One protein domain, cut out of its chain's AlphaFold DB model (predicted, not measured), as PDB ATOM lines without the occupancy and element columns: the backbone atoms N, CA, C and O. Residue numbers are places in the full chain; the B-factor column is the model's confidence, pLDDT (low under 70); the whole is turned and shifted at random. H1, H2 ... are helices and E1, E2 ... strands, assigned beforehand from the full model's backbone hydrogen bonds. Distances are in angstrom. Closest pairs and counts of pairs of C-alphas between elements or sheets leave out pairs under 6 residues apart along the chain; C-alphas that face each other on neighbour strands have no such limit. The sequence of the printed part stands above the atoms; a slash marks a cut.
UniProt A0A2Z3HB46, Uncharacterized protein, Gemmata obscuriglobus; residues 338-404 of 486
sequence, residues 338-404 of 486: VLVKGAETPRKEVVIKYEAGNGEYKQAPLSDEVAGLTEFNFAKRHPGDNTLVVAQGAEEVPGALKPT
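AT A GLANCE: This is residues 338 to 404 of the 486 residues of an uncharacterized protein of Gemmata obscuriglobus (UniProt A0A2Z3HB46). A twisted, curled sheet of four strands has a small two-strand hairpin, E1 and E2, at one end, where E3 begins. A long loop, residues 366 to 377, leads from the edge strand E4 to a very short helix, H1, that only grazes the sheet. The 67 printed residues hold E1, E2, E3, E4, H1, E5 and E6 in that order; the class is mostly strand, with under half of the residues in named elements. The larger sheet runs E4, E3, E5, E6, all antiparallel. The whole is compact, with a radius of gyration of the C-alphas of 11.0 A and spans of 33 by 26 by 17 A.

HOW THE PARTS SIT: E1, residues 338 to 340, and E2, residues 343 to 346, form an antiparallel hairpin; N 338 and O 345 are 2.9 A apart. Residues 339 to 340 also pair, antiparallel, with residues 401 to 402. E3, residues 350 to 355, and E4, residues 361 to 365, form a hairpin, with N 354 and O 362 2.9 A apart. H1, residues 378 to 381, is too short for any O i to N i+4 pair; its one O i to N i+3 pair is within hydrogen-bond range. E5, residues 388 to 391, is antiparallel to E3, with N 351 and O 390 2.9 A apart. E4, H1 and E5 make a split strand-helix-strand unit, two strands running the same way with E3 between them, its crossover right-handed. E6, residues 394 to 396, forms a hairpin with E5; N 389 and O 396 are 2.8 A apart.

IN THESE COORDINATES: E1 begins at C-alpha 338, (154.897, 95.386, 150.932). E3 is 16.8 A long and E4 13.6 A. E6 ends at C-alpha 396, (155.459, 96.376, 137.288).

THE WHOLE: The C-alphas of Glu 344 and Asn 358, the two farthest apart, are 33.5 A apart. The printed part has no cut; the link from E4 to H1 is long. No printed residue is under 70 in pLDDT.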
ATOM      1  N   VAL A 338     153.775  95.868 151.744       95.75
ATOM      2  CA  VAL A 338     154.897  95.386 150.932       95.75
ATOM      3  C   VAL A 338     155.607  96.584 150.308       95.75
ATOM      4  O   VAL A 338     155.075  97.691 150.315       95.75
ATOM      5  N   LEU A 339     156.810  96.384 149.774       96.31
ATOM      6  CA  LEU A 339     157.533  97.437 149.069       96.31
ATOM      7  C   LEU A 339     157.354  97.254 147.562       96.31
ATOM      8  O   LEU A 339     157.810  96.253 147.014       96.31
ATOM      9  N   VAL A 340     156.737  98.223 146.890       94.88
ATOM     10  CA  VAL A 340     156.671  98.283 145.422       94.88
ATOM     11  C   VAL A 340     157.534  99.452 144.969       94.88
ATOM     12  O   VAL A 340     157.311 100.586 145.384       94.88
ATOM     13  N   LYS A 341     158.585  99.181 144.185       92.50
ATOM     14  CA  LYS A 341     159.610 100.180 143.802       92.50
ATOM     15  C   LYS A 341     160.236 100.915 145.002       92.50
ATOM     16  O   LYS A 341     160.662 102.059 144.894       92.50
ATOM     17  N   GLY A 342     160.305 100.247 146.154       91.31
ATOM     18  CA  GLY A 342     160.846 100.814 147.392       91.31
ATOM     19  C   GLY A 342     159.866 101.668 148.205       91.31
ATOM     20  O   GLY A 342     160.226 102.066 149.307       91.31
ATOM     21  N   ALA A 343     158.643 101.907 147.722       93.31
ATOM     22  CA  ALA A 343     157.589 102.584 148.476       93.31
ATOM     23  C   ALA A 343     156.685 101.576 149.198       93.31
ATOM     24  O   ALA A 343     156.406 100.498 148.672       93.31
ATOM     25  N   GLU A 344     156.220 101.923 150.400       94.94
ATOM     26  CA  GLU A 344     155.261 101.103 151.144       94.94
ATOM     27  C   GLU A 344     153.876 101.133 150.491       94.94
ATOM     28  O   GLU A 344     153.224 102.176 150.433       94.94
ATOM     29  N   THR A 345     153.398  99.962 150.083       94.06
ATOM     30  CA  THR A 345     152.075  99.765 149.487       94.06
ATOM     31  C   THR A 345     151.283  98.768 150.333       94.06
ATOM     32  O   THR A 345     151.836  97.733 150.722       94.06
ATOM     33  N   PRO A 346     149.993  99.018 150.629       94.25
ATOM     34  CA  PRO A 346     149.151  98.039 151.310       94.25
ATOM     35  C   PRO A 346     149.121  96.708 150.548       94.25
ATOM     36  O   PRO A 346     148.785  96.668 149.368       94.25
ATOM     37  N   ARG A 347     149.414  95.592 151.227       93.44
ATOM     38  CA  ARG A 347     149.434  94.235 150.650       93.44
ATOM     39  C   ARG A 347     148.134  93.905 149.920       93.44
ATOM     40  O   ARG A 347     148.164  93.335 148.837       93.44
ATOM     41  N   LYS A 348     147.000  94.305 150.504       92.19
ATOM     42  CA  LYS A 348     145.652  94.100 149.950       92.19
ATOM     43  C   LYS A 348     145.420  94.789 148.594       92.19
ATOM     44  O   LYS A 348     144.467  94.444 147.910       92.19
ATOM     45  N   GLU A 349     146.245  95.773 148.237       92.94
ATOM     46  CA  GLU A 349     146.163  96.528 146.975       92.94
ATOM     47  C   GLU A 349     147.111  95.978 145.902       92.94
ATOM     48  O   GLU A 349     147.157  96.513 144.795       92.94
ATOM     49  N   VAL A 350     147.868  94.920 146.216       94.44
ATOM     50  CA  VAL A 350     148.820  94.298 145.297       94.44
ATOM     51  C   VAL A 350     148.273  92.970 144.786       94.44
ATOM     52  O   VAL A 350     147.909  92.075 145.554       94.44
ATOM     53  N   VAL A 351     148.259  92.837 143.463       95.06
ATOM     54  CA  VAL A 351     147.772  91.661 142.745       95.06
ATOM     55  C   VAL A 351     148.873  91.154 141.823       95.06
ATOM     56  O   VAL A 351     149.554  91.931 141.161       95.06
ATOM     57  N   ILE A 352     149.058  89.839 141.766       95.12
ATOM     58  CA  ILE A 352     149.967  89.198 140.820       95.12
ATOM     59  C   ILE A 352     149.163  88.788 139.595       95.12
ATOM     60  O   ILE A 352     148.249  87.967 139.693       95.12
ATOM     61  N   LYS A 353     149.513  89.360 138.445       93.50
ATOM     62  CA  LYS A 353     149.001  88.969 137.132       93.50
ATOM     63  C   LYS A 353     149.970  87.959 136.525       93.50
ATOM     64  O   LYS A 353     151.166  88.223 136.483       93.50
ATOM     65  N   TYR A 354     149.482  86.808 136.084       91.00
ATOM     66  CA  TYR A 354     150.314  85.748 135.511       91.00
ATOM     67  C   TYR A 354     149.556  84.976 134.432       91.00
ATOM     68  O   TYR A 354     148.327  84.935 134.428       91.00
ATOM     69  N   GLU A 355     150.287  84.347 133.519       87.81
ATOM     70  CA  GLU A 355     149.710  83.521 132.459       87.81
ATOM     71  C   GLU A 355     149.438  82.093 132.961       87.81
ATOM     72  O   GLU A 355     150.285  81.471 133.604       87.81
ATOM     73  N   ALA A 356     148.252  81.550 132.682       79.25
ATOM     74  CA  ALA A 356     147.806  80.246 133.181       79.25
ATOM     75  C   ALA A 356     148.208  79.048 132.293       79.25
ATOM     76  O   ALA A 356     147.719  77.939 132.514       79.25
ATOM     77  N   GLY A 357     149.094  79.254 131.312       73.38
ATOM     78  CA  GLY A 357     149.614  78.217 130.408       73.38
ATOM     79  C   GLY A 357     148.776  77.953 129.149       73.38
ATOM     80  O   GLY A 357     149.187  77.165 128.305       73.38
ATOM     81  N   ASN A 358     147.625  78.613 128.996       75.44
ATOM     82  CA  ASN A 358     146.735  78.559 127.826       75.44
ATOM     83  C   ASN A 358     146.606  79.925 127.112       75.44
ATOM     84  O   ASN A 358     145.647  80.134 126.373       75.44
ATOM     85  N   GLY A 359     147.519  80.869 127.370       74.31
ATOM     86  CA  GLY A 359     147.414  82.254 126.901       74.31
ATOM     87  C   GLY A 359     146.443  83.134 127.700       74.31
ATOM     88  O   GLY A 359     146.361  84.333 127.442       74.31
ATOM     89  N   GLU A 360     145.714  82.589 128.685       84.19
ATOM     90  CA  GLU A 360     144.846  83.383 129.558       84.19
ATOM     91  C   GLU A 360     145.623  83.970 130.736       84.19
ATOM     92  O   GLU A 360     146.376  83.279 131.429       84.19
ATOM     93  N   TYR A 361     145.371  85.247 131.020       87.44
ATOM     94  CA  TYR A 361     145.900  85.911 132.203       87.44
ATOM     95  C   TYR A 361     144.968  85.718 133.394       87.44
ATOM     96  O   TYR A 361     143.780  86.038 133.339       87.44
ATOM     97  N   LYS A 362     145.535  85.251 134.504       91.38
ATOM     98  CA  LYS A 362     144.884  85.194 135.811       91.38
ATOM     99  C   LYS A 362     145.470  86.248 136.733       91.38
ATOM    100  O   LYS A 362     146.598  86.704 136.560       91.38
ATOM    101  N   GLN A 363     144.672  86.630 137.716       92.31
ATOM    102  CA  GLN A 363     145.049  87.572 138.755       92.31
ATOM    103  C   GLN A 363     144.794  86.939 140.116       92.31
ATOM    104  O   GLN A 363     143.726  86.373 140.348       92.31
ATOM    105  N   ALA A 364     145.774  87.035 141.008       92.62
ATOM    106  CA  ALA A 364     145.653  86.560 142.378       92.62
ATOM    107  C   ALA A 364     146.181  87.622 143.354       92.62
ATOM    108  O   ALA A 364     147.277  88.147 143.138       92.62
ATOM    109  N   PRO A 365     145.438  87.960 144.421       93.94
ATOM    110  CA  PRO A 365     145.921  88.888 145.436       93.94
ATOM    111  C   PRO A 365     147.090  88.280 146.218       93.94
ATOM    112  O   PRO A 365     147.212  87.057 146.335       93.94
ATOM    113  N   LEU A 366     147.926  89.139 146.804       93.75
ATOM    114  CA  LEU A 366     148.915  88.682 147.774       93.75
ATOM    115  C   LEU A 366     148.237  88.204 149.060       93.75
ATOM    116  O   LEU A 366     147.410  88.895 149.654       93.75
ATOM    117  N   SER A 367     148.654  87.029 149.517       91.38
ATOM    118  CA  SER A 367     148.309  86.491 150.823       91.38
ATOM    119  C   SER A 367     149.202  87.100 151.899       91.38
ATOM    120  O   SER A 367     150.373  87.418 151.680       91.38
ATOM    121  N   ASP A 368     148.627  87.271 153.076       87.94
ATOM    122  CA  ASP A 368     149.276  87.616 154.334       87.94
ATOM    123  C   ASP A 368     149.721  86.376 155.131       87.94
ATOM    124  O   ASP A 368     150.375  86.504 156.165       87.94
ATOM    125  N   GLU A 369     149.414  85.170 154.655       88.62
ATOM    126  CA  GLU A 369     149.893  83.910 155.212       88.62
ATOM    127  C   GLU A 369     151.114  83.414 154.433       88.62
ATOM    128  O   GLU A 369     151.140  83.408 153.201       88.62
ATOM    129  N   VAL A 370     152.131  82.918 155.144       86.88
ATOM    130  CA  VAL A 370     153.389  82.452 154.523       86.88
ATOM    131  C   VAL A 370     153.170  81.305 153.526       86.88
ATOM    132  O   VAL A 370     153.900  81.197 152.538       86.88
ATOM    133  N   ALA A 371     152.152  80.471 153.747       85.94
ATOM    134  CA  ALA A 371     151.803  79.364 152.858       85.94
ATOM    135  C   ALA A 371     151.123  79.816 151.545       85.94
ATOM    136  O   ALA A 371     151.123  79.065 150.562       85.94
ATOM    137  N   GLY A 372     150.567  81.030 151.499       89.94
ATOM    138  CA  GLY A 372     149.858  81.575 150.343       89.94
ATOM    139  C   GLY A 372     150.776  82.072 149.220       89.94
ATOM    140  O   GLY A 372     151.970  81.767 149.175       89.94
ATOM    141  N   LEU A 373     150.207  82.821 148.270       92.50
ATOM    142  CA  LEU A 373     150.970  83.541 147.244       92.50
ATOM    143  C   LEU A 373     151.537  84.828 147.855       92.50
ATOM    144  O   LEU A 373     150.773  85.691 148.271       92.50
ATOM    145  N   THR A 374     152.860  84.960 147.931       94.62
ATOM    146  CA  THR A 374     153.522  86.043 148.679       94.62
ATOM    147  C   THR A 374     154.645  86.678 147.869       94.62
ATOM    148  O   THR A 374     155.124  86.108 146.886       94.62
ATOM    149  N   GLU A 375     155.139  87.826 148.329       93.50
ATOM    150  CA  GLU A 375     156.303  88.524 147.777       93.50
ATOM    151  C   GLU A 375     157.594  87.684 147.792       93.50
ATOM    152  O   GLU A 375     158.559  88.015 147.109       93.50
ATOM    153  N   PHE A 376     157.614  86.581 148.546       94.00
ATOM    154  CA  PHE A 376     158.750  85.666 148.633       94.00
ATOM    155  C   PHE A 376     158.708  84.543 147.596       94.00
ATOM    156  O   PHE A 376     159.749  83.964 147.289       94.00
ATOM    157  N   ASN A 377     157.522  84.176 147.100       92.88
ATOM    158  CA  ASN A 377     157.351  82.937 146.341       92.88
ATOM    159  C   ASN A 377     156.652  83.097 144.986       92.88
ATOM    160  O   ASN A 377     156.740  82.170 144.180       92.88
ATOM    161  N   PHE A 378     156.010  84.236 144.698       91.12
ATOM    162  CA  PHE A 378     155.186  84.391 143.495       91.12
ATOM    163  C   PHE A 378     155.968  84.156 142.195       91.12
ATOM    164  O   PHE A 378     155.515  83.386 141.355       91.12
ATOM    165  N   ALA A 379     157.175  84.715 142.070       88.56
ATOM    166  CA  ALA A 379     158.013  84.555 140.880       88.56
ATOM    167  C   ALA A 379     158.471  83.101 140.665       88.56
ATOM    168  O   ALA A 379     158.677  82.668 139.537       88.56
ATOM    169  N   LYS A 380     158.603  82.326 141.750       88.69
ATOM    170  CA  LYS A 380     158.913  80.892 141.680       88.69
ATOM    171  C   LYS A 380     157.671  80.057 141.351       88.69
ATOM    172  O   LYS A 380     157.790  79.054 140.658       88.69
ATOM    173  N   ARG A 381     156.499  80.433 141.878       87.50
ATOM    174  CA  ARG A 381     155.220  79.737 141.636       87.50
ATOM    175  C   ARG A 381     154.680  79.977 140.228       87.50
ATOM    176  O   ARG A 381     154.081  79.072 139.658       87.50
ATOM    177  N   HIS A 382     154.914  81.165 139.683       87.94
ATOM    178  CA  HIS A 382     154.487  81.581 138.351       87.94
ATOM    179  C   HIS A 382     155.694  82.125 137.570       87.94
ATOM    180  O   HIS A 382     155.842  83.343 137.429       87.94
ATOM    181  N   PRO A 383     156.599  81.236 137.117       79.94
ATOM    182  CA  PRO A 383     157.774  81.642 136.358       79.94
ATOM    183  C   PRO A 383     157.371  82.102 134.953       79.94
ATOM    184  O   PRO A 383     156.583  81.434 134.285       79.94
ATOM    185  N   GLY A 384     157.928  83.220 134.494       74.31
ATOM    186  CA  GLY A 384     157.735  83.717 133.132       74.31
ATOM    187  C   GLY A 384     157.840  85.236 133.031       74.31
ATOM    188  O   GLY A 384     157.557  85.950 133.993       74.31
ATOM    189  N   ASP A 385     158.204  85.720 131.845       71.00
ATOM    190  CA  ASP A 385     158.350  87.155 131.546       71.00
ATOM    191  C   ASP A 385     157.001  87.901 131.554       71.00
ATOM    192  O   ASP A 385     156.953  89.123 131.671       71.00
ATOM    193  N   ASN A 386     155.896  87.148 131.500       81.44
ATOM    194  CA  ASN A 386     154.516  87.638 131.521       81.44
ATOM    195  C   ASN A 386     153.916  87.749 132.937       81.44
ATOM    196  O   ASN A 386     152.745  88.111 133.080       81.44
ATOM    197  N   THR A 387     154.682  87.424 133.985       88.31
ATOM    198  CA  THR A 387     154.261  87.621 135.377       88.31
ATOM    199  C   THR A 387     154.530  89.065 135.792       88.31
ATOM    200  O   THR A 387     155.674  89.511 135.790       88.31
ATOM    201  N   LEU A 388     153.486  89.790 136.186       91.44
ATOM    202  CA  LEU A 388     153.538  91.210 136.526       91.44
ATOM    203  C   LEU A 388     152.948  91.467 137.912       91.44
ATOM    204  O   LEU A 388     152.007  90.808 138.359       91.44
ATOM    205  N   VAL A 389     153.509  92.460 138.589       93.12
ATOM    206  CA  VAL A 389     153.013  92.981 139.861       93.12
ATOM    207  C   VAL A 389     152.106  94.160 139.542       93.12
ATOM    208  O   VAL A 389     152.562  95.151 138.984       93.12
ATOM    209  N   VAL A 390     150.830  94.063 139.891       93.56
ATOM    210  CA  VAL A 390     149.853  95.135 139.691       93.56
ATOM    211  C   VAL A 390     149.609  95.826 141.024       93.56
ATOM    212  O   VAL A 390     149.157  95.195 141.979       93.56
ATOM    213  N   ALA A 391     149.910  97.119 141.091       91.44
ATOM    214  CA  ALA A 391     149.683  97.944 142.270       91.44
ATOM    215  C   ALA A 391     149.215  99.337 141.839       91.44
ATOM    216  O   ALA A 391     149.797  99.934 140.937       91.44
ATOM    217  N   GLN A 392     148.155  99.853 142.471       84.44
ATOM    218  CA  GLN A 392     147.623 101.202 142.199       84.44
ATOM    219  C   GLN A 392     147.347 101.483 140.703       84.44
ATOM    220  O   GLN A 392     147.504 102.603 140.227       84.44
ATOM    221  N   GLY A 393     146.939 100.457 139.947       81.31
ATOM    222  CA  GLY A 393     146.645 100.567 138.513       81.31
ATOM    223  C   GLY A 393     147.867 100.553 137.584       81.31
ATOM    224  O   GLY A 393     147.681 100.629 136.373       81.31
ATOM    225  N   ALA A 394     149.087 100.421 138.114       88.88
ATOM    226  CA  ALA A 394     150.311 100.255 137.333       88.88
ATOM    227  C   ALA A 394     150.761  98.786 137.303       88.88
ATOM    228  O   ALA A 394     150.654  98.080 138.309       88.88
ATOM    229  N   GLU A 395     151.276  98.339 136.153       92.38
ATOM    230  CA  GLU A 395     151.924  97.032 135.999       92.38
ATOM    231  C   GLU A 395     153.441  97.184 136.133       92.38
ATOM    232  O   GLU A 395     154.058  98.042 135.501       92.38
ATOM    233  N   GLU A 396     154.044  96.335 136.954       91.38
ATOM    234  CA  GLU A 396     155.459  96.376 137.288       91.38
ATOM    235  C   GLU A 396     156.117  95.016 137.092       91.38
ATOM    236  O   GLU A 396     155.500  93.959 137.242       91.38
ATOM    237  N   VAL A 397     157.417  95.041 136.811       90.62
ATOM    238  CA  VAL A 397     158.217  93.818 136.709       90.62
ATOM    239  C   VAL A 397     158.338  93.122 138.074       90.62
ATOM    240  O   VAL A 397     158.386  93.802 139.104       90.62
ATOM    241  N   PRO A 398     158.493  91.784 138.127       88.38
ATOM    242  CA  PRO A 398     158.604  91.031 139.383       88.38
ATOM    243  C   PRO A 398     159.644  91.575 140.372       88.38
ATOM    244  O   PRO A 398     159.434  91.551 141.582       88.38
ATOM    245  N   GLY A 399     160.761  92.115 139.870       88.44
ATOM    246  CA  GLY A 399     161.821  92.692 140.700       88.44
ATOM    247  C   GLY A 399     161.414  93.938 141.499       88.44
ATOM    248  O   GLY A 399     162.118  94.284 142.450       88.44
ATOM    249  N   ALA A 400     160.304  94.592 141.142       91.25
ATOM    250  CA  ALA A 400     159.795  95.781 141.817       91.25
ATOM    251  C   ALA A 400     159.133  95.470 143.167       91.25
ATOM    252  O   ALA A 400     159.093  96.354 144.024       91.25
ATOM    253  N   LEU A 401     158.640  94.243 143.368       94.31
ATOM    254  CA  LEU A 401     158.033  93.803 144.622       94.31
ATOM    255  C   LEU A 401     159.103  93.245 145.567       94.31
ATOM    256  O   LEU A 401     159.821  92.298 145.238       94.31
ATOM    257  N   LYS A 402     159.205  93.825 146.762       94.94
ATOM    258  CA  LYS A 402     160.124  93.407 147.825       94.94
ATOM    259  C   LYS A 402     159.388  93.282 149.166       94.94
ATOM    260  O   LYS A 402     158.436  94.021 149.421       94.94
ATOM    261  N   PRO A 403     159.832  92.380 150.056       95.19
ATOM    262  CA  PRO A 403     159.286  92.278 151.406       95.19
ATOM    263  C   PRO A 403     159.729  93.435 152.303       95.19
ATOM    264  O   PRO A 403     160.855  93.929 152.190       95.19
ATOM    265  N   THR A 404     158.879  93.803 153.264       95.06
ATOM    266  CA  THR A 404     159.261  94.699 154.365       95.06
ATOM    267  C   THR A 404     160.210  93.993 155.344       95.06
ATOM    268  O   THR A 404     160.451  92.781 155.274       95.06
TER     269      THR A 404